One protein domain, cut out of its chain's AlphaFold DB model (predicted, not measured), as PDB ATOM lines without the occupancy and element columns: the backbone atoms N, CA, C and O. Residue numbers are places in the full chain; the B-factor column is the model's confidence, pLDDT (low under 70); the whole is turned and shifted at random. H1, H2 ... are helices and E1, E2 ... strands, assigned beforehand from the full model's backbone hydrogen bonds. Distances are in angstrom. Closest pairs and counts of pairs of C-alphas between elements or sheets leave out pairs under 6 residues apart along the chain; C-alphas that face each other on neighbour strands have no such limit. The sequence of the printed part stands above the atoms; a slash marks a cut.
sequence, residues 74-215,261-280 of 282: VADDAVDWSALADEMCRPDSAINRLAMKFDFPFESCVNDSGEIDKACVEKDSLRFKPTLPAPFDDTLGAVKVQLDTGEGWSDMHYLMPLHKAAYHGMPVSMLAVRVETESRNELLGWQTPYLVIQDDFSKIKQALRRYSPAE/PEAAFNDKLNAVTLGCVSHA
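What this domain is: This is residues 74 to 215 and 261 to 280 of the 282 residues of an uncharacterized protein of Conchiformibius steedae (UniProt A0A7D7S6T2). Picture one strongly twisted sheet of seven strands, with the small helices H1, H2 and H4 spread over one face and H5 on the opposite face, near E6 and E7. E4, the longest strand, lies in the middle, and H3 sits off the sheet beside H4. The 162 printed residues hold, in order, H1 H2 H3 H4 E1 E2 E3 E4 E5 H5 E6 E7, and neighbour strands are antiparallel. The class is mixed, helices and strands; the whole is compact, with a radius of gyration of the C-alphas of 16.1 A and spans of 51 by 35 by 29 A.

Where its parts are: Find C-alpha 82 at (17.232, 15.582, 42.797); there H1 begins, residues 82 to 87. Next come H2, residues 94 to 101, H3, residues 106 to 109, and H4, residues 118 to 125. Read on to E1, residues 144 to 150, 19.4 A long; E2, residues 153 to 161, 24.8 A; and E3, residues 165 to 167. E4, residues 170 to 182, spans 34.3 A from C-alpha 170 at (23.639, 18.963, 35.402) and bends by 54 degrees at residue 173. E5 is residues 191 to 197, 18.9 A; H5 is residues 201 to 210, 14.2 A; E6 is residues 261 to 266. E7, residues 271 to 279, runs 23.1 A to C-alpha 279 at (30.407, 2.697, 55.448).

How they stand to each other: Begin with the branched sheet at the hairpin E1 and E2, where N 146 and O 157 are 2.8 A apart. On the other side of E2 is E4, with N 160 and O 175 at 2.8 A. E3, E4 and E5 form a meander, each strand the antiparallel neighbour of the one before; look at N 167 and O 170, 2.8 A, and N 176 and O 194, 2.8 A. E7 lies on the other side of E5 from E4, with N 195 and O 274 at 2.8 A, and E6 is the antiparallel neighbour of E7 in a hairpin, with N 264 and O 273 at 2.9 A. H2 is on the sheet at a height of 8.9 A; the C-alphas of Ala 99 and Gln 191, its closest to E5, are 6.2 A apart. On the same face, H1 only just touches H2, with 3 pairs of C-alphas within 8 A, the closest Glu 87 and Ile 95 at 7.0 A. H4, also on that face, lies over E1, closest at C-alphas 122 and 145, 5.8 A; it touches H3 at C-alphas 120 and 109, 5.5 A. H5 is on the opposite face, its C-alpha 201 being 7.2 A from C-alpha 272 of E7. In H1, H2, H4 and H5 every O i to N i+4 pair is within hydrogen-bond range; H3 is too short for one.

The domain as a whole: The C-alphas farthest apart, Asp 76 and Asp 112, are 52.3 A apart. Residues 216 to 260 are not printed, and C-alphas 215 and 261 are 7.2 A apart across the cut. The link from H4 to E1 is long, 18 residues. Mean pLDDT of the printed part is 70.2, and 62 residues are under 70, among them residues 179 to 191.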
ATOM      1  N   VAL A  74      18.725  23.325  27.182       49.22
ATOM      2  CA  VAL A  74      18.138  22.024  27.569       49.22
ATOM      3  C   VAL A  74      17.745  21.991  29.056       49.22
ATOM      4  O   VAL A  74      16.926  21.162  29.439       49.22
ATOM      5  N   ALA A  75      18.279  22.898  29.881       52.62
ATOM      6  CA  ALA A  75      18.050  22.922  31.327       52.62
ATOM      7  C   ALA A  75      16.688  23.509  31.758       52.62
ATOM      8  O   ALA A  75      16.199  23.109  32.809       52.62
ATOM      9  N   ASP A  76      16.063  24.397  30.972       56.03
ATOM     10  CA  ASP A  76      14.791  25.047  31.363       56.03
ATOM     11  C   ASP A  76      13.568  24.108  31.265       56.03
ATOM     12  O   ASP A  76      12.605  24.279  32.008       56.03
ATOM     13  N   ASP A  77      13.632  23.076  30.413       65.50
ATOM     14  CA  ASP A  77      12.582  22.049  30.249       65.50
ATOM     15  C   ASP A  77      12.997  20.670  30.805       65.50
ATOM     16  O   ASP A  77      12.317  19.661  30.572       65.50
ATOM     17  N   ALA A  78      14.150  20.582  31.475       73.19
ATOM     18  CA  ALA A  78      14.629  19.327  32.040       73.19
ATOM     19  C   ALA A  78      13.860  18.979  33.319       73.19
ATOM     20  O   ALA A  78      13.615  19.824  34.179       73.19
ATOM     21  N   VAL A  79      13.522  17.701  33.472       78.62
ATOM     22  CA  VAL A  79      13.017  17.179  34.743       78.62
ATOM     23  C   VAL A  79      14.165  17.231  35.749       78.62
ATOM     24  O   VAL A  79      15.277  16.815  35.419       78.62
ATOM     25  N   ASP A  80      13.909  17.740  36.955       79.06
ATOM     26  CA  ASP A  80      14.862  17.696  38.067       79.06
ATOM     27  C   ASP A  80      14.773  16.342  38.786       79.06
ATOM     28  O   ASP A  80      13.730  15.958  39.317       79.06
ATOM     29  N   TRP A  81      15.886  15.615  38.800       77.62
ATOM     30  CA  TRP A  81      16.021  14.277  39.376       77.62
ATOM     31  C   TRP A  81      16.598  14.290  40.791       77.62
ATOM     32  O   TRP A  81      16.941  13.232  41.317       77.62
ATOM     33  N   SER A  82      16.695  15.457  41.433       77.38
ATOM     34  CA  SER A  82      17.232  15.582  42.797       77.38
ATOM     35  C   SER A  82      16.489  14.702  43.809       77.38
ATOM     36  O   SER A  82      17.128  13.968  44.553       77.38
ATOM     37  N   ALA A  83      15.153  14.651  43.751       76.62
ATOM     38  CA  ALA A  83      14.367  13.773  44.624       76.62
ATOM     39  C   ALA A  83      14.665  12.278  44.398       76.62
ATOM     40  O   ALA A  83      14.635  11.487  45.339       76.62
ATOM     41  N   LEU A  84      14.992  11.882  43.162       73.56
ATOM     42  CA  LEU A  84      15.404  10.509  42.885       73.56
ATOM     43  C   LEU A  84      16.815  10.245  43.440       73.56
ATOM     44  O   LEU A  84      17.058   9.199  44.030       73.56
ATOM     45  N   ALA A  85      17.737  11.204  43.338       75.38
ATOM     46  CA  ALA A  85      19.050  11.093  43.974       75.38
ATOM     47  C   ALA A  85      18.951  10.963  45.511       75.38
ATOM     48  O   ALA A  85      19.673  10.157  46.101       75.38
ATOM     49  N   ASP A  86      18.012  11.673  46.147       74.62
ATOM     50  CA  ASP A  86      17.731  11.573  47.590       74.62
ATOM     51  C   ASP A  86      17.208  10.186  47.999       74.62
ATOM     52  O   ASP A  86      17.444   9.709  49.113       74.62
ATOM     53  N   GLU A  87      16.510   9.506  47.093       76.25
ATOM     54  CA  GLU A  87      15.946   8.178  47.321       76.25
ATOM     55  C   GLU A  87      16.944   7.028  47.135       76.25
ATOM     56  O   GLU A  87      16.690   5.917  47.608       76.25
ATOM     57  N   MET A  88      18.094   7.249  46.492       74.88
ATOM     58  CA  MET A  88      19.023   6.163  46.151       74.88
ATOM     59  C   MET A  88      19.519   5.374  47.369       74.88
ATOM     60  O   MET A  88      19.702   4.162  47.278       74.88
ATOM     61  N   CYS A  89      19.710   6.029  48.519       74.12
ATOM     62  CA  CYS A  89      20.263   5.370  49.711       74.12
ATOM     63  C   CYS A  89      19.188   4.832  50.662       74.12
ATOM     64  O   CYS A  89      19.521   4.262  51.701       74.12
ATOM     65  N   ARG A  90      17.900   5.005  50.338       77.06
ATOM     66  CA  ARG A  90      16.788   4.555  51.181       77.06
ATOM     67  C   ARG A  90      16.420   3.098  50.879       77.06
ATOM     68  O   ARG A  90      16.043   2.820  49.742       77.06
ATOM     69  N   PRO A  91      16.440   2.174  51.856       70.94
ATOM     70  CA  PRO A  91      16.168   0.746  51.627       70.94
ATOM     71  C   PRO A  91      14.841   0.438  50.932       70.94
ATOM     72  O   PRO A  91      14.737  -0.507  50.159       70.94
ATOM     73  N   ASP A  92      13.814   1.242  51.202       73.19
ATOM     74  CA  ASP A  92      12.461   1.055  50.696       73.19
ATOM     75  C   ASP A  92      12.168   1.824  49.402       73.19
ATOM     76  O   ASP A  92      11.028   1.760  48.924       73.19
ATOM     77  N   SER A  93      13.158   2.528  48.839       74.75
ATOM     78  CA  SER A  93      12.949   3.414  47.696       74.75
ATOM     79  C   SER A  93      12.576   2.683  46.421       74.75
ATOM     80  O   SER A  93      12.877   1.504  46.220       74.75
ATOM     81  N   ALA A  94      11.945   3.421  45.510       71.38
ATOM     82  CA  ALA A  94      11.617   2.909  44.191       71.38
ATOM     83  C   ALA A  94      12.853   2.437  43.416       71.38
ATOM     84  O   ALA A  94      12.772   1.459  42.680       71.38
ATOM     85  N   ILE A  95      13.993   3.101  43.612       72.88
ATOM     86  CA  ILE A  95      15.252   2.801  42.928       72.88
ATOM     87  C   ILE A  95      15.874   1.524  43.476       72.88
ATOM     88  O   ILE A  95      16.302   0.679  42.695       72.88
ATOM     89  N   ASN A  96      15.892   1.349  44.801       72.25
ATOM     90  CA  ASN A  96      16.392   0.111  45.394       72.25
ATOM     91  C   ASN A  96      15.473  -1.063  45.061       72.25
ATOM     92  O   ASN A  96      15.953  -2.114  44.654       72.25
ATOM     93  N   ARG A  97      14.148  -0.874  45.086       71.62
ATOM     94  CA  ARG A  97      13.201  -1.897  44.603       71.62
ATOM     95  C   ARG A  97      13.371  -2.200  43.119       71.62
ATOM     96  O   ARG A  97      13.147  -3.330  42.704       71.62
ATOM     97  N   LEU A  98      13.716  -1.203  42.310       70.88
ATOM     98  CA  LEU A  98      14.015  -1.396  40.899       70.88
ATOM     99  C   LEU A  98      15.300  -2.208  40.721       70.88
ATOM    100  O   LEU A  98      15.285  -3.149  39.939       70.88
ATOM    101  N   ALA A  99      16.361  -1.903  41.473       71.81
ATOM    102  CA  ALA A  99      17.576  -2.713  41.506       71.81
ATOM    103  C   ALA A  99      17.245  -4.170  41.860       71.81
ATOM    104  O   ALA A  99      17.559  -5.050  41.066       71.81
ATOM    105  N   MET A 100      16.467  -4.393  42.927       64.06
ATOM    106  CA  MET A 100      15.987  -5.724  43.325       64.06
ATOM    107  C   MET A 100      15.162  -6.419  42.233       64.06
ATOM    108  O   MET A 100      15.245  -7.625  42.071       64.06
ATOM    109  N   LYS A 101      14.357  -5.688  41.449       64.94
ATOM    110  CA  LYS A 101      13.616  -6.291  40.328       64.94
ATOM    111  C   LYS A 101      14.532  -6.812  39.237       64.94
ATOM    112  O   LYS A 101      14.122  -7.742  38.560       64.94
ATOM    113  N   PHE A 102      15.728  -6.248  39.063       61.94
ATOM    114  CA  PHE A 102      16.760  -6.781  38.173       61.94
ATOM    115  C   PHE A 102      17.492  -7.982  38.800       61.94
ATOM    116  O   PHE A 102      18.693  -8.162  38.571       61.94
ATOM    117  N   ASP A 103      16.764  -8.786  39.593       56.28
ATOM    118  CA  ASP A 103      17.169 -10.086  40.124       56.28
ATOM    119  C   ASP A 103      17.988 -10.859  39.087       56.28
ATOM    120  O   ASP A 103      17.771 -10.753  37.880       56.28
ATOM    121  N   PHE A 104      18.957 -11.634  39.557       57.38
ATOM    122  CA  PHE A 104      19.907 -12.362  38.718       57.38
ATOM    123  C   PHE A 104      19.403 -13.778  38.385       57.38
ATOM    124  O   PHE A 104      19.488 -14.651  39.242       57.38
ATOM    125  N   PRO A 105      18.926 -14.055  37.152       53.41
ATOM    126  CA  PRO A 105      18.769 -15.446  36.711       53.41
ATOM    127  C   PRO A 105      19.355 -15.707  35.315       53.41
ATOM    128  O   PRO A 105      18.836 -16.507  34.535       53.41
ATOM    129  N   PHE A 106      20.495 -15.090  35.009       61.62
ATOM    130  CA  PHE A 106      21.281 -15.457  33.826       61.62
ATOM    131  C   PHE A 106      22.070 -16.747  34.026       61.62
ATOM    132  O   PHE A 106      22.902 -17.057  33.187       61.62
ATOM    133  N   GLU A 107      21.818 -17.515  35.091       61.31
ATOM    134  CA  GLU A 107      22.333 -18.883  35.218       61.31
ATOM    135  C   GLU A 107      22.003 -19.695  33.955       61.31
ATOM    136  O   GLU A 107      22.855 -20.391  33.419       61.31
ATOM    137  N   SER A 108      20.811 -19.480  33.387       69.00
ATOM    138  CA  SER A 108      20.413 -20.052  32.091       69.00
ATOM    139  C   SER A 108      21.217 -19.546  30.881       69.00
ATOM    140  O   SER A 108      21.203 -20.183  29.830       69.00
ATOM    141  N   CYS A 109      21.912 -18.416  31.018       75.38
ATOM    142  CA  CYS A 109      22.791 -17.818  30.015       75.38
ATOM    143  C   CYS A 109      24.278 -18.097  30.286       75.38
ATOM    144  O   CYS A 109      25.126 -17.587  29.554       75.38
ATOM    145  N   VAL A 110      24.616 -18.862  31.328       73.94
ATOM    146  CA  VAL A 110      25.989 -19.280  31.623       73.94
ATOM    147  C   VAL A 110      26.203 -20.655  30.999       73.94
ATOM    148  O   VAL A 110      25.427 -21.580  31.226       73.94
ATOM    149  N   ASN A 111      27.240 -20.797  30.177       72.06
ATOM    150  CA  ASN A 111      27.576 -22.086  29.578       72.06
ATOM    151  C   ASN A 111      28.346 -22.992  30.560       72.06
ATOM    152  O   ASN A 111      28.812 -22.544  31.606       72.06
ATOM    153  N   ASP A 112      28.553 -24.262  30.200       73.81
ATOM    154  CA  ASP A 112      29.265 -25.246  31.040       73.81
ATOM    155  C   ASP A 112      30.710 -24.835  31.403       73.81
ATOM    156  O   ASP A 112      31.301 -25.374  32.339       73.81
ATOM    157  N   SER A 113      31.299 -23.882  30.669       70.06
ATOM    158  CA  SER A 113      32.617 -23.297  30.952       70.06
ATOM    159  C   SER A 113      32.585 -22.061  31.861       70.06
ATOM    160  O   SER A 113      33.646 -21.531  32.190       70.06
ATOM    161  N   GLY A 114      31.404 -21.608  32.291       66.62
ATOM    162  CA  GLY A 114      31.236 -20.430  33.144       66.62
ATOM    163  C   GLY A 114      31.257 -19.094  32.393       66.62
ATOM    164  O   GLY A 114      31.369 -18.046  33.025       66.62
ATOM    165  N   GLU A 115      31.171 -19.101  31.060       72.25
ATOM    166  CA  GLU A 115      31.079 -17.878  30.259       72.25
ATOM    167  C   GLU A 115      29.619 -17.439  30.113       72.25
ATOM    168  O   GLU A 115      28.726 -18.259  29.889       72.25
ATOM    169  N   ILE A 116      29.389 -16.129  30.199       73.19
ATOM    170  CA  ILE A 116      28.062 -15.517  30.086       73.19
ATOM    171  C   ILE A 116      27.757 -15.199  28.612       73.19
ATOM    172  O   ILE A 116      28.458 -14.398  27.983       73.19
ATOM    173  N   ASP A 117      26.680 -15.769  28.069       76.94
ATOM    174  CA  ASP A 117      26.146 -15.428  26.746       76.94
ATOM    175  C   ASP A 117      25.455 -14.056  26.775       76.94
ATOM    176  O   ASP A 117      24.329 -13.893  27.255       76.94
ATOM    177  N   LYS A 118      26.131 -13.061  26.193       76.19
ATOM    178  CA  LYS A 118      25.654 -11.674  26.096       76.19
ATOM    179  C   LYS A 118      24.302 -11.547  25.392       76.19
ATOM    180  O   LYS A 118      23.477 -10.749  25.825       76.19
ATOM    181  N   ALA A 119      24.052 -12.322  24.335       81.25
ATOM    182  CA  ALA A 119      22.800 -12.228  23.583       81.25
ATOM    183  C   ALA A 119      21.625 -12.808  24.384       81.25
ATOM    184  O   ALA A 119      20.518 -12.263  24.361       81.25
ATOM    185  N   CYS A 120      21.874 -13.891  25.126       80.56
ATOM    186  CA  CYS A 120      20.912 -14.444  26.075       80.56
ATOM    187  C   CYS A 120      20.580 -13.430  27.180       80.56
ATOM    188  O   CYS A 120      19.402 -13.183  27.438       80.56
ATOM    189  N   VAL A 121      21.595 -12.778  27.758       75.69
ATOM    190  CA  VAL A 121      21.433 -11.741  28.792       75.69
ATOM    191  C   VAL A 121      20.631 -10.539  28.291       75.69
ATOM    192  O   VAL A 121      19.689 -10.110  28.957       75.69
ATOM    193  N   GLU A 122      20.963  -9.996  27.117       76.75
ATOM    194  CA  GLU A 122      20.218  -8.878  26.527       76.75
ATOM    195  C   GLU A 122      18.744  -9.242  26.324       76.75
ATOM    196  O   GLU A 122      17.860  -8.466  26.690       76.75
ATOM    197  N   LYS A 123      18.460 -10.443  25.807       78.56
ATOM    198  CA  LYS A 123      17.087 -10.926  25.621       78.56
ATOM    199  C   LYS A 123      16.353 -11.095  26.949       78.56
ATOM    200  O   LYS A 123      15.196 -10.690  27.056       78.56
ATOM    201  N   ASP A 124      16.999 -11.708  27.932       74.31
ATOM    202  CA  ASP A 124      16.409 -11.953  29.243       74.31
ATOM    203  C   ASP A 124      16.135 -10.637  29.986       74.31
ATOM    204  O   ASP A 124      15.090 -10.486  30.610       74.31
ATOM    205  N   SER A 125      16.982  -9.622  29.796       73.31
ATOM    206  CA  SER A 125      16.808  -8.301  30.407       73.31
ATOM    207  C   SER A 125      15.507  -7.590  30.023       73.31
ATOM    208  O   SER A 125      14.975  -6.809  30.809       73.31
ATOM    209  N   LEU A 126      14.936  -7.910  28.854       72.56
ATOM    210  CA  LEU A 126      13.694  -7.311  28.361       72.56
ATOM    211  C   LEU A 126      12.472  -7.664  29.219       72.56
ATOM    212  O   LEU A 126      11.463  -6.960  29.156       72.56
ATOM    213  N   ARG A 127      12.531  -8.735  30.026       69.94
ATOM    214  CA  ARG A 127      11.448  -9.059  30.970       69.94
ATOM    215  C   ARG A 127      11.419  -8.117  32.167       69.94
ATOM    216  O   ARG A 127      10.384  -7.982  32.820       69.94
ATOM    217  N   PHE A 128      12.530  -7.442  32.438       67.25
ATOM    218  CA  PHE A 128      12.609  -6.417  33.461       67.25
ATOM    219  C   PHE A 128      12.176  -5.091  32.863       67.25
ATOM    220  O   PHE A 128      12.985  -4.293  32.399       67.25
ATOM    221  N   LYS A 129      10.865  -4.848  32.868       62.69
ATOM    222  CA  LYS A 129      10.359  -3.504  32.610       62.69
ATOM    223  C   LYS A 129      10.694  -2.638  33.830       62.69
ATOM    224  O   LYS A 129      10.126  -2.891  34.900       62.69
ATOM    225  N   PRO A 130      11.583  -1.638  33.712       63.78
ATOM    226  CA  PRO A 130      11.785  -0.716  34.803       63.78
ATOM    227  C   PRO A 130      10.500   0.088  34.952       63.78
ATOM    228  O   PRO A 130       9.959   0.594  33.973       63.78
ATOM    229  N   THR A 131       9.972   0.124  36.168       66.69
ATOM    230  CA  THR A 131       8.836   0.980  36.497       66.69
ATOM    231  C   THR A 131       9.233   1.817  37.694       66.69
ATOM    232  O   THR A 131       9.416   1.253  38.782       66.69
ATOM    233  N   LEU A 132       9.380   3.122  37.500       69.75
ATOM    234  CA  LEU A 132       9.533   4.076  38.595       69.75
ATOM    235  C   LEU A 132       8.173   4.729  38.904       69.75
ATOM    236  O   LEU A 132       7.253   4.673  38.093       69.75
ATOM    237  N   PRO A 133       7.997   5.331  40.088       66.44
ATOM    238  CA  PRO A 133       6.864   6.202  40.350       66.44
ATOM    239  C   PRO A 133       6.832   7.365  39.356       66.44
ATOM    240  O   PRO A 133       7.874   7.858  38.917       66.44
ATOM    241  N   ALA A 134       5.630   7.849  39.051       68.00
ATOM    242  CA  ALA A 134       5.482   9.126  38.366       68.00
ATOM    243  C   ALA A 134       6.185  10.243  39.174       68.00
ATOM    244  O   ALA A 134       6.103  10.229  40.406       68.00
ATOM    245  N   PRO A 135       6.858  11.208  38.518       67.75
ATOM    246  CA  PRO A 135       6.897  11.447  37.068       67.75
ATOM    247  C   PRO A 135       8.063  10.763  36.325       67.75
ATOM    248  O   PRO A 135       8.238  10.994  35.134       67.75
ATOM    249  N   PHE A 136       8.881   9.949  36.998       73.94
ATOM    250  CA  PHE A 136      10.136   9.442  36.427       73.94
ATOM    251  C   PHE A 136       9.932   8.339  35.376       73.94
ATOM    252  O   PHE A 136      10.795   8.140  34.523       73.94
ATOM    253  N   ASP A 137       8.799   7.634  35.414       73.88
ATOM    254  CA  ASP A 137       8.533   6.491  34.529       73.88
ATOM    255  C   ASP A 137       8.553   6.870  33.040       73.88
ATOM    256  O   ASP A 137       9.218   6.220  32.237       73.88
ATOM    257  N   ASP A 138       7.918   7.991  32.685       71.88
ATOM    258  CA  ASP A 138       7.794   8.462  31.295       71.88
ATOM    259  C   ASP A 138       9.121   8.968  30.703       71.88
ATOM    260  O   ASP A 138       9.238   9.228  29.504       71.88
ATOM    261  N   THR A 139      10.134   9.125  31.553       71.44
ATOM    262  CA  THR A 139      11.463   9.624  31.185       71.44
ATOM    263  C   THR A 139      12.519   8.524  31.078       71.44
ATOM    264  O   THR A 139      13.660   8.813  30.702       71.44
ATOM    265  N   LEU A 140      12.144   7.269  31.357       74.19
ATOM    266  CA  LEU A 140      12.991   6.090  31.191       74.19
ATOM    267  C   LEU A 140      12.959   5.581  29.743       74.19
ATOM    268  O   LEU A 140      11.905   5.314  29.168       74.19
ATOM    269  N   GLY A 141      14.140   5.398  29.160       72.38
ATOM    270  CA  GLY A 141      14.324   4.677  27.906       72.38
ATOM    271  C   GLY A 141      14.346   3.157  28.092       72.38
ATOM    272  O   GLY A 141      14.291   2.629  29.203       72.38
ATOM    273  N   ALA A 142      14.478   2.433  26.978       74.00
ATOM    274  CA  ALA A 142      14.658   0.982  27.005       74.00
ATOM    275  C   ALA A 142      15.935   0.590  27.770       74.00
ATOM    276  O   ALA A 142      16.988   1.209  27.581       74.00
ATOM    277  N   VAL A 143      15.840  -0.461  28.591       77.12
ATOM    278  CA  VAL A 143      16.988  -1.032  29.308       77.12
ATOM    279  C   VAL A 143      18.017  -1.512  28.294       77.12
ATOM    280  O   VAL A 143      17.701  -2.253  27.364       77.12
ATOM    281  N   LYS A 144      19.260  -1.090  28.487       78.12
ATOM    282  CA  LYS A 144      20.434  -1.620  27.804       78.12
ATOM    283  C   LYS A 144      21.237  -2.420  28.811       78.12
ATOM    284  O   LYS A 144      21.411  -1.970  29.940       78.12
ATOM    285  N   VAL A 145      21.754  -3.569  28.403       74.62
ATOM    286  CA  VAL A 145      22.687  -4.328  29.236       74.62
ATOM    287  C   VAL A 145      24.088  -4.150  28.696       74.62
ATOM    288  O   VAL A 145      24.322  -4.262  27.496       74.62
ATOM    289  N   GLN A 146      25.020  -3.871  29.593       76.19
ATOM    290  CA  GLN A 146      26.438  -3.850  29.300       76.19
ATOM    291  C   GLN A 146      27.134  -4.863  30.207       76.19
ATOM    292  O   GLN A 146      27.065  -4.763  31.429       76.19
ATOM    293  N   LEU A 147      27.783  -5.853  29.592       71.50
ATOM    294  CA  LEU A 147      28.609  -6.834  30.290       71.50
ATOM    295  C   LEU A 147      30.085  -6.471  30.124       71.50
ATOM    296  O   LEU A 147      30.633  -6.578  29.019       71.50
ATOM    297  N   ASP A 148      30.720  -6.109  31.233       68.69
ATOM    298  CA  ASP A 148      32.128  -5.755  31.319       68.69
ATOM    299  C   ASP A 148      32.912  -6.882  32.003       68.69
ATOM    300  O   ASP A 148      32.777  -7.145  33.196       68.69
ATOM    301  N   THR A 149      33.779  -7.547  31.244       61.81
ATOM    302  CA  THR A 149      34.632  -8.633  31.748       61.81
ATOM    303  C   THR A 149      36.039  -8.107  32.061       61.81
ATOM    304  O   THR A 149      36.711  -7.591  31.165       61.81
ATOM    305  N   GLY A 150      36.484  -8.234  33.317       58.34
ATOM    306  CA  GLY A 150      37.819  -7.864  33.821       58.34
ATOM    307  C   GLY A 150      38.564  -9.054  34.449       58.34
ATOM    308  O   GLY A 150      38.142 -10.187  34.268       58.34
ATOM    309  N   GLU A 151      39.677  -8.815  35.162       53.06
ATOM    310  CA  GLU A 151      40.597  -9.814  35.766       53.06
ATOM    311  C   GLU A 151      39.918 -10.877  36.675       53.06
ATOM    312  O   GLU A 151      40.085 -10.863  37.889       53.06
ATOM    313  N   GLY A 152      39.167 -11.824  36.102       51.03
ATOM    314  CA  GLY A 152      38.426 -12.863  36.832       51.03
ATOM    315  C   GLY A 152      37.042 -12.442  37.345       51.03
ATOM    316  O   GLY A 152      36.428 -13.206  38.080       51.03
ATOM    317  N   TRP A 153      36.543 -11.268  36.948       54.38
ATOM    318  CA  TRP A 153      35.249 -10.725  37.382       54.38
ATOM    319  C   TRP A 153      34.409 -10.309  36.179       54.38
ATOM    320  O   TRP A 153      34.937  -9.729  35.224       54.38
ATOM    321  N   SER A 154      33.102 -10.566  36.248       61.12
ATOM    322  CA  SER A 154      32.130 -10.012  35.305       61.12
ATOM    323  C   SER A 154      31.269  -8.989  36.036       61.12
ATOM    324  O   SER A 154      30.506  -9.336  36.939       61.12
ATOM    325  N   ASP A 155      31.421  -7.723  35.653       68.38
ATOM    326  CA  ASP A 155      30.544  -6.638  36.076       68.38
ATOM    327  C   ASP A 155      29.437  -6.502  35.036       68.38
ATOM    328  O   ASP A 155      29.703  -6.302  33.848       68.38
ATOM    329  N   MET A 156      28.187  -6.588  35.470       72.75
ATOM    330  CA  MET A 156      27.057  -6.316  34.596       72.75
ATOM    331  C   MET A 156      26.381  -5.018  35.001       72.75
ATOM    332  O   MET A 156      26.082  -4.782  36.172       72.75
ATOM    333  N   HIS A 157      26.123  -4.184  34.005       78.31
ATOM    334  CA  HIS A 157      25.472  -2.901  34.158       78.31
ATOM    335  C   HIS A 157      24.151  -2.923  33.392       78.31
ATOM    336  O   HIS A 157      24.132  -3.037  32.166       78.31
ATOM    337  N   TYR A 158      23.040  -2.780  34.108       77.69
ATOM    338  CA  TYR A 158      21.766  -2.426  33.487       77.69
ATOM    339  C   TYR A 158      21.699  -0.918  33.402       77.69
ATOM    340  O   TYR A 158      21.754  -0.251  34.430       77.69
ATOM    341  N   LEU A 159      21.610  -0.386  32.193       83.00
ATOM    342  CA  LEU A 159      21.630   1.038  31.901       83.00
ATOM    343  C   LEU A 159      20.263   1.439  31.355       83.00
ATOM    344  O   LEU A 159      19.830   0.954  30.312       83.00
ATOM    345  N   MET A 160      19.586   2.348  32.041       84.00
ATOM    346  CA  MET A 160      18.320   2.935  31.616       84.00
ATOM    347  C   MET A 160      18.588   4.368  31.161       84.00
ATOM    348  O   MET A 160      18.830   5.225  32.014       84.00
ATOM    349  N   PRO A 161      18.594   4.650  29.844       84.19
ATOM    350  CA  PRO A 161      18.778   6.004  29.338       84.19
ATOM    351  C   PRO A 161      17.711   6.935  29.907       84.19
ATOM    352  O   PRO A 161      16.549   6.543  29.989       84.19
ATOM    353  N   LEU A 162      18.092   8.158  30.271       82.38
ATOM    354  CA  LEU A 162      17.148   9.154  30.779       82.38
ATOM    355  C   LEU A 162      16.968  10.278  29.758       82.38
ATOM    356  O   LEU A 162      17.941  10.865  29.284       82.38
ATOM    357  N   HIS A 163      15.722  10.591  29.412       80.88
ATOM    358  CA  HIS A 163      15.406  11.690  28.500       80.88
ATOM    359  C   HIS A 163      15.141  12.982  29.273       80.88
ATOM    360  O   HIS A 163      14.355  12.987  30.216       80.88
ATOM    361  N   LYS A 164      15.770  14.090  28.841       77.56
ATOM    362  CA  LYS A 164      15.610  15.431  29.444       77.56
ATOM    363  C   LYS A 164      15.804  15.434  30.972       77.56
ATOM    364  O   LYS A 164      15.072  16.103  31.692       77.56
ATOM    365  N   ALA A 165      16.765  14.658  31.466       80.12
ATOM    366  CA  ALA A 165      17.030  14.517  32.889       80.12
ATOM    367  C   ALA A 165      18.191  15.406  33.333       80.12
ATOM    368  O   ALA A 165      19.257  15.399  32.711       80.12
ATOM    369  N   ALA A 166      18.001  16.129  34.434       81.75
ATOM    370  CA  ALA A 166      19.061  16.885  35.081       81.75
ATOM    371  C   ALA A 166      19.078  16.658  36.600       81.75
ATOM    372  O   ALA A 166      18.039  16.471  37.220       81.75
ATOM    373  N   TYR A 167      20.262  16.711  37.205       78.81
ATOM    374  CA  TYR A 167      20.464  16.760  38.653       78.81
ATOM    375  C   TYR A 167      21.030  18.135  39.005       78.81
ATOM    376  O   TYR A 167      22.159  18.449  38.622       78.81
ATOM    377  N   HIS A 168      20.236  18.990  39.660       77.00
ATOM    378  CA  HIS A 168      20.590  20.396  39.916       77.00
ATOM    379  C   HIS A 168      21.111  21.139  38.664       77.00
ATOM    380  O   HIS A 168      22.108  21.861  38.717       77.00
ATOM    381  N   GLY A 169      20.463  20.919  37.515       74.31
ATOM    382  CA  GLY A 169      20.849  21.515  36.231       74.31
ATOM    383  C   GLY A 169      22.020  20.831  35.512       74.31
ATOM    384  O   GLY A 169      22.383  21.261  34.420       74.31
ATOM    385  N   MET A 170      22.607  19.766  36.073       77.38
ATOM    386  CA  MET A 170      23.639  18.963  35.402       77.38
ATOM    387  C   MET A 170      23.002  17.814  34.607       77.38
ATOM    388  O   MET A 170      22.194  17.086  35.185       77.38
ATOM    389  N   PRO A 171      23.367  17.589  33.332       77.75
ATOM    390  CA  PRO A 171      22.787  16.521  32.521       77.75
ATOM    391  C   PRO A 171      23.012  15.121  33.109       77.75
ATOM    392  O   PRO A 171      24.146  14.714  33.389       77.75
ATOM    393  N   VAL A 172      21.930  14.354  33.237       80.44
ATOM    394  CA  VAL A 172      21.976  12.933  33.605       80.44
ATOM    395  C   VAL A 172      21.752  12.098  32.352       80.44
ATOM    396  O   VAL A 172      20.828  12.343  31.582       80.44
ATOM    397  N   SER A 173      22.613  11.106  32.141       80.25
ATOM    398  CA  SER A 173      22.599  10.280  30.929       80.25
ATOM    399  C   SER A 173      21.849   8.959  31.103       80.25
ATOM    400  O   SER A 173      21.178   8.508  30.174       80.25
ATOM    401  N   MET A 174      21.946   8.333  32.279       85.25
ATOM    402  CA  MET A 174      21.302   7.049  32.566       85.25
ATOM    403  C   MET A 174      21.180   6.793  34.077       85.25
ATOM    404  O   MET A 174      22.033   7.225  34.856       85.25
ATOM    405  N   LEU A 175      20.141   6.057  34.477       82.31
ATOM    406  CA  LEU A 175      20.075   5.351  35.760       82.31
ATOM    407  C   LEU A 175      20.642   3.953  35.548       82.31
ATOM    408  O   LEU A 175      20.283   3.289  34.576       82.31
ATOM    409  N   ALA A 176      21.512   3.501  36.440       80.31
ATOM    410  CA  ALA A 176      22.190   2.236  36.266       80.31
ATOM    411  C   ALA A 176      22.219   1.386  37.533       80.31
ATOM    412  O   ALA A 176      22.210   1.899  38.647       80.31
ATOM    413  N   VAL A 177      22.262   0.069  37.350       76.50
ATOM    414  CA  VAL A 177      22.406  -0.916  38.429       76.50
ATOM    415  C   VAL A 177      23.626  -1.763  38.115       76.50
ATOM    416  O   VAL A 177      23.705  -2.344  37.030       76.50
ATOM    417  N   ARG A 178      24.601  -1.785  39.030       72.94
ATOM    418  CA  ARG A 178      25.794  -2.632  38.917       72.94
ATOM    419  C   ARG A 178      25.509  -3.917  39.657       72.94
ATOM    420  O   ARG A 178      25.058  -3.866  40.799       72.94
ATOM    421  N   VAL A 179      25.839  -5.031  39.025       65.69
ATOM    422  CA  VAL A 179      25.863  -6.318  39.697       65.69
ATOM    423  C   VAL A 179      27.227  -6.953  39.516       65.69
ATOM    424  O   VAL A 179      27.696  -7.149  38.392       65.69
ATOM    425  N   GLU A 180      27.869  -7.208  40.649       59.22
ATOM    426  CA  GLU A 180      29.170  -7.859  40.732       59.22
ATOM    427  C   GLU A 180      28.967  -9.372  40.850       59.22
ATOM    428  O   GLU A 180      28.139  -9.836  41.636       59.22
ATOM    429  N   THR A 181      29.726 -10.143  40.070       52.59
ATOM    430  CA  THR A 181      29.770 -11.606  40.181       52.59
ATOM    431  C   THR A 181      31.203 -12.062  40.429       52.59
ATOM    432  O   THR A 181      32.103 -11.737  39.650       52.59
ATOM    433  N   GLU A 182      31.430 -12.799  41.520       49.25
ATOM    434  CA  GLU A 182      32.715 -13.458  41.776       49.25
ATOM    435  C   GLU A 182      32.807 -14.763  40.977       49.25
ATOM    436  O   GLU A 182      31.817 -15.475  40.801       49.25
ATOM    437  N   SER A 183      34.005 -15.110  40.489       47.38
ATOM    438  CA  SER A 183      34.247 -16.393  39.826       47.38
ATOM    439  C   SER A 183      34.266 -17.540  40.846       47.38
ATOM    440  O   SER A 183      35.335 -18.016  41.233       47.38
ATOM    441  N   ARG A 184      33.092 -17.951  41.325       41.16
ATOM    442  CA  ARG A 184      32.748 -19.220  41.997       41.16
ATOM    443  C   ARG A 184      31.270 -19.135  42.377       41.16
ATOM    444  O   ARG A 184      30.793 -18.055  42.676       41.16
ATOM    445  N   ASN A 185      30.576 -20.271  42.363       39.56
ATOM    446  CA  ASN A 185      29.119 -20.454  42.506       39.56
ATOM    447  C   ASN A 185      28.454 -19.921  43.805       39.56
ATOM    448  O   ASN A 185      27.390 -20.401  44.180       39.56
ATOM    449  N   GLU A 186      29.041 -18.949  44.500       37.81
ATOM    450  CA  GLU A 186      28.408 -18.193  45.577       37.81
ATOM    451  C   GLU A 186      28.289 -16.731  45.134       37.81
ATOM    452  O   GLU A 186      29.235 -15.948  45.160       37.81
ATOM    453  N   LEU A 187      27.094 -16.386  44.657       41.69
ATOM    454  CA  LEU A 187      26.743 -15.042  44.216       41.69
ATOM    455  C   LEU A 187      26.544 -14.142  45.445       41.69
ATOM    456  O   LEU A 187      25.464 -14.112  46.028       41.69
ATOM    457  N   LEU A 188      27.561 -13.373  45.829       42.12
ATOM    458  CA  LEU A 188      27.412 -12.253  46.767       42.12
ATOM    459  C   LEU A 188      27.150 -10.957  45.985       42.12
ATOM    460  O   LEU A 188      27.946 -10.023  45.991       42.12
ATOM    461  N   GLY A 189      26.041 -10.917  45.244       42.62
ATOM    462  CA  GLY A 189      25.687  -9.773  44.408       42.62
ATOM    463  C   GLY A 189      24.996  -8.676  45.211       42.62
ATOM    464  O   GLY A 189      23.770  -8.639  45.272       42.62
ATOM    465  N   TRP A 190      25.754  -7.754  45.805       53.09
ATOM    466  CA  TRP A 190      25.174  -6.480  46.232       53.09
ATOM    467  C   TRP A 190      24.865  -5.641  44.983       53.09
ATOM    468  O   TRP A 190      25.760  -5.306  44.205       53.09
ATOM    469  N   GLN A 191      23.586  -5.332  44.767       66.00
ATOM    470  CA  GLN A 191      23.135  -4.502  43.653       66.00
ATOM    471  C   GLN A 191      23.109  -3.041  44.100       66.00
ATOM    472  O   GLN A 191      22.240  -2.636  44.870       66.00
ATOM    473  N   THR A 192      24.044  -2.233  43.603       70.12
ATOM    474  CA  THR A 192      24.067  -0.800  43.928       70.12
ATOM    475  C   THR A 192      23.492  -0.002  42.763       70.12
ATOM    476  O   THR A 192      24.081  -0.029  41.673       70.12
ATOM    477  N   PRO A 193      22.381   0.731  42.945       76.88
ATOM    478  CA  PRO A 193      21.953   1.702  41.955       76.88
ATOM    479  C   PRO A 193      22.869   2.930  41.958       76.88
ATOM    480  O   PRO A 193      23.367   3.364  43.002       76.88
ATOM    481  N   TYR A 194      23.079   3.517  40.785       80.88
ATOM    482  CA  TYR A 194      23.822   4.760  40.616       80.88
ATOM    483  C   TYR A 194      23.314   5.560  39.411       80.88
ATOM    484  O   TYR A 194      22.858   5.010  38.410       80.88
ATOM    485  N   LEU A 195      23.404   6.883  39.505       83.25
ATOM    486  CA  LEU A 195      23.123   7.811  38.413       83.25
ATOM    487  C   LEU A 195      24.408   8.103  37.650       83.25
ATOM    488  O   LEU A 195      25.448   8.366  38.250       83.25
ATOM    489  N   VAL A 196      24.330   8.103  36.326       85.75
ATOM    490  CA  VAL A 196      25.460   8.409  35.449       85.75
ATOM    491  C   VAL A 196      25.306   9.829  34.924       85.75
ATOM    492  O   VAL A 196      24.437  10.127  34.096       85.75
ATOM    493  N   ILE A 197      26.174  10.710  35.402       79.81
ATOM    494  CA  ILE A 197      26.167  12.143  35.119       79.81
ATOM    495  C   ILE A 197      27.265  12.449  34.096       79.81
ATOM    496  O   ILE A 197      28.404  11.993  34.233       79.81
ATOM    497  N   GLN A 198      26.921  13.234  33.073       73.69
ATOM    498  CA  GLN A 198      27.857  13.702  32.047       73.69
ATOM    499  C   GLN A 198      28.103  15.207  32.221       73.69
ATOM    500  O   GLN A 198      27.312  16.003  31.729       73.69
ATOM    501  N   ASP A 199      29.173  15.607  32.925       67.56
ATOM    502  CA  ASP A 199      29.684  16.996  32.983       67.56
ATOM    503  C   ASP A 199      31.025  17.065  33.766       67.56
ATOM    504  O   ASP A 199      31.554  16.051  34.229       67.56
ATOM    505  N   ASP A 200      31.564  18.277  33.944       64.19
ATOM    506  CA  ASP A 200      32.711  18.626  34.786       64.19
ATOM    507  C   ASP A 200      32.516  18.232  36.264       64.19
ATOM    508  O   ASP A 200      31.631  18.700  36.987       64.19
ATOM    509  N   PHE A 201      33.453  17.422  36.745       64.19
ATOM    510  CA  PHE A 201      33.571  16.947  38.116       64.19
ATOM    511  C   PHE A 201      33.638  18.051  39.178       64.19
ATOM    512  O   PHE A 201      33.192  17.847  40.313       64.19
ATOM    513  N   SER A 202      34.196  19.217  38.839       64.81
ATOM    514  CA  SER A 202      34.297  20.349  39.761       64.81
ATOM    515  C   SER A 202      32.908  20.826  40.208       64.81
ATOM    516  O   SER A 202      32.695  21.076  41.400       64.81
ATOM    517  N   LYS A 203      31.935  20.819  39.288       70.50
ATOM    518  CA  LYS A 203      30.538  21.184  39.543       70.50
ATOM    519  C   LYS A 203      29.812  20.120  40.357       70.50
ATOM    520  O   LYS A 203      29.124  20.468  41.311       70.50
ATOM    521  N   ILE A 204      30.033  18.836  40.060       69.56
ATOM    522  CA  ILE A 204      29.393  17.721  40.783       69.56
ATOM    523  C   ILE A 204      29.834  17.708  42.248       69.56
ATOM    524  O   ILE A 204      29.005  17.651  43.155       69.56
ATOM    525  N   LYS A 205      31.140  17.846  42.505       68.44
ATOM    526  CA  LYS A 205      31.663  17.959  43.874       68.44
ATOM    527  C   LYS A 205      31.104  19.172  44.607       68.44
ATOM    528  O   LYS A 205      30.821  19.085  45.800       68.44
ATOM    529  N   GLN A 206      30.976  20.307  43.928       69.06
ATOM    530  CA  GLN A 206      30.421  21.518  44.524       69.06
ATOM    531  C   GLN A 206      28.923  21.370  44.828       69.06
ATOM    532  O   GLN A 206      28.495  21.794  45.900       69.06
ATOM    533  N   ALA A 207      28.153  20.742  43.937       68.31
ATOM    534  CA  ALA A 207      26.738  20.441  44.134       68.31
ATOM    535  C   ALA A 207      26.539  19.486  45.316       68.31
ATOM    536  O   ALA A 207      25.810  19.824  46.240       68.31
ATOM    537  N   LEU A 208      27.276  18.372  45.376       67.31
ATOM    538  CA  LEU A 208      27.202  17.417  46.492       67.31
ATOM    539  C   LEU A 208      27.670  18.012  47.824       67.31
ATOM    540  O   LEU A 208      27.162  17.645  48.872       67.31
ATOM    541  N   ARG A 209      28.613  18.960  47.822       68.56
ATOM    542  CA  ARG A 209      28.984  19.687  49.051       68.56
ATOM    543  C   ARG A 209      27.882  20.620  49.547       68.56
ATOM    544  O   ARG A 209      27.828  20.889  50.740       68.56
ATOM    545  N   ARG A 210      27.061  21.158  48.642       69.31
ATOM    546  CA  ARG A 210      25.971  22.093  48.965       69.31
ATOM    547  C   ARG A 210      24.655  21.378  49.274       69.31
ATOM    548  O   ARG A 210      23.904  21.864  50.108       69.31
ATOM    549  N   TYR A 211      24.424  20.239  48.633       62.28
ATOM    550  CA  TYR A 211      23.186  19.465  48.660       62.28
ATOM    551  C   TYR A 211      23.501  17.979  48.871       62.28
ATOM    552  O   TYR A 211      23.055  17.133  48.108       62.28
ATOM    553  N   SER A 212      24.351  17.653  49.853       63.16
ATOM    554  CA  SER A 212      24.660  16.251  50.160       63.16
ATOM    555  C   SER A 212      23.369  15.575  50.616       63.16
ATOM    556  O   SER A 212      22.841  15.997  51.653       63.16
ATOM    557  N   PRO A 213      22.881  14.527  49.928       65.31
ATOM    558  CA  PRO A 213      21.769  13.765  50.462       65.31
ATOM    559  C   PRO A 213      22.179  13.177  51.814       65.31
ATOM    560  O   PRO A 213      23.362  12.892  52.057       65.31
ATOM    561  N   ALA A 214      21.213  13.076  52.724       70.06
ATOM    562  CA  ALA A 214      21.479  12.651  54.089       70.06
ATOM    563  C   ALA A 214      22.003  11.209  54.112       70.06
ATOM    564  O   ALA A 214      21.460  10.335  53.432       70.06
ATOM    565  N   GLU A 215      23.031  10.967  54.929       77.69
ATOM    566  CA  GLU A 215      23.460   9.609  55.262       77.69
ATOM    567  C   GLU A 215      22.263   8.830  55.830       77.69
ATOM    568  O   GLU A 215      21.472   9.363  56.611       77.69
ATOM    569  N   PRO A 261      25.646   8.756  49.877       75.50
ATOM    570  CA  PRO A 261      25.840   9.111  48.478       75.50
ATOM    571  C   PRO A 261      27.278   9.587  48.222       75.50
ATOM    572  O   PRO A 261      27.744  10.558  48.829       75.50
ATOM    573  N   GLU A 262      27.971   8.949  47.286       77.38
ATOM    574  CA  GLU A 262      29.310   9.320  46.837       77.38
ATOM    575  C   GLU A 262      29.376   9.428  45.311       77.38
ATOM    576  O   GLU A 262      28.680   8.719  44.582       77.38
ATOM    577  N   ALA A 263      30.245  10.315  44.824       78.12
ATOM    578  CA  ALA A 263      30.581  10.407  43.409       78.12
ATOM    579  C   ALA A 263      31.905   9.688  43.134       78.12
ATOM    580  O   ALA A 263      32.948  10.080  43.663       78.12
ATOM    581  N   ALA A 264      31.863   8.694  42.255       76.69
ATOM    582  CA  ALA A 264      33.028   7.975  41.761       76.69
ATOM    583  C   ALA A 264      33.236   8.249  40.268       76.69
ATOM    584  O   ALA A 264      32.280   8.480  39.524       76.69
ATOM    585  N   PHE A 265      34.494   8.228  39.821       73.38
ATOM    586  CA  PHE A 265      34.761   8.147  38.392       73.38
ATOM    587  C   PHE A 265      34.575   6.704  37.954       73.38
ATOM    588  O   PHE A 265      35.171   5.799  38.537       73.38
ATOM    589  N   ASN A 266      33.756   6.503  36.931       72.81
ATOM    590  CA  ASN A 266      33.660   5.224  36.269       72.81
ATOM    591  C   ASN A 266      34.368   5.349  34.920       72.81
ATOM    592  O   ASN A 266      33.769   5.781  33.933       72.81
ATOM    593  N   ASP A 267      35.650   4.967  34.897       69.12
ATOM    594  CA  ASP A 267      36.473   4.945  33.681       69.12
ATOM    595  C   ASP A 267      35.802   4.137  32.558       69.12
ATOM    596  O   ASP A 267      35.902   4.502  31.389       69.12
ATOM    597  N   LYS A 268      35.086   3.055  32.909       70.69
ATOM    598  CA  LYS A 268      34.445   2.146  31.947       70.69
ATOM    599  C   LYS A 268      33.231   2.784  31.264       70.69
ATOM    600  O   LYS A 268      33.016   2.562  30.077       70.69
ATOM    601  N   LEU A 269      32.471   3.608  31.989       70.94
ATOM    602  CA  LEU A 269      31.345   4.381  31.445       70.94
ATOM    603  C   LEU A 269      31.761   5.763  30.916       70.94
ATOM    604  O   LEU A 269      30.931   6.470  30.349       70.94
ATOM    605  N   ASN A 270      33.027   6.151  31.111       72.75
ATOM    606  CA  ASN A 270      33.544   7.490  30.830       72.75
ATOM    607  C   ASN A 270      32.645   8.596  31.417       72.75
ATOM    608  O   ASN A 270      32.264   9.554  30.740       72.75
ATOM    609  N   ALA A 271      32.248   8.420  32.677       77.31
ATOM    610  CA  ALA A 271      31.269   9.272  33.337       77.31
ATOM    611  C   ALA A 271      31.508   9.347  34.846       77.31
ATOM    612  O   ALA A 271      32.226   8.532  35.434       77.31
ATOM    613  N   VAL A 272      30.870  10.325  35.485       79.94
ATOM    614  CA  VAL A 272      30.804  10.384  36.945       79.94
ATOM    615  C   VAL A 272      29.552   9.647  37.392       79.94
ATOM    616  O   VAL A 272      28.446   9.958  36.955       79.94
ATOM    617  N   THR A 273      29.728   8.666  38.269       81.88
ATOM    618  CA  THR A 273      28.628   7.901  38.851       81.88
ATOM    619  C   THR A 273      28.355   8.394  40.260       81.88
ATOM    620  O   THR A 273      29.251   8.347  41.103       81.88
ATOM    621  N   LEU A 274      27.134   8.849  40.522       80.06
ATOM    622  CA  LEU A 274      26.638   9.099  41.873       80.06
ATOM    623  C   LEU A 274      25.977   7.812  42.366       80.06
ATOM    624  O   LEU A 274      25.036   7.360  41.727       80.06
ATOM    625  N   GLY A 275      26.461   7.217  43.454       79.69
ATOM    626  CA  GLY A 275      25.984   5.937  43.999       79.69
ATOM    627  C   GLY A 275      25.972   5.932  45.527       79.69
ATOM    628  O   GLY A 275      26.567   6.810  46.144       79.69
ATOM    629  N   CYS A 276      25.316   4.950  46.147       76.50
ATOM    630  CA  CYS A 276      25.331   4.795  47.605       76.50
ATOM    631  C   CYS A 276      26.414   3.809  48.032       76.50
ATOM    632  O   CYS A 276      26.363   2.630  47.686       76.50
ATOM    633  N   VAL A 277      27.386   4.296  48.794       73.81
ATOM    634  CA  VAL A 277      28.496   3.501  49.313       73.81
ATOM    635  C   VAL A 277      28.224   3.165  50.766       73.81
ATOM    636  O   VAL A 277      27.725   3.979  51.548       73.81
ATOM    637  N   SER A 278      28.532   1.924  51.114       69.81
ATOM    638  CA  SER A 278      28.387   1.436  52.467       69.81
ATOM    639  C   SER A 278      29.609   1.812  53.300       69.81
ATOM    640  O   SER A 278      30.743   1.531  52.910       69.81
ATOM    641  N   HIS A 279      29.381   2.384  54.471       67.94
ATOM    642  CA  HIS A 279      30.407   2.697  55.448       67.94
ATOM    643  C   HIS A 279      30.172   1.871  56.706       67.94
ATOM    644  O   HIS A 279      29.037   1.692  57.162       67.94
ATOM    645  N   ALA A 280      31.266   1.383  57.291       57.72
ATOM    646  CA  ALA A 280      31.212   0.853  58.641       57.72
ATOM    647  C   ALA A 280      30.731   1.974  59.575       57.72
ATOM    648  O   ALA A 280      31.302   3.071  59.574       57.72
TER     649      ALA A 280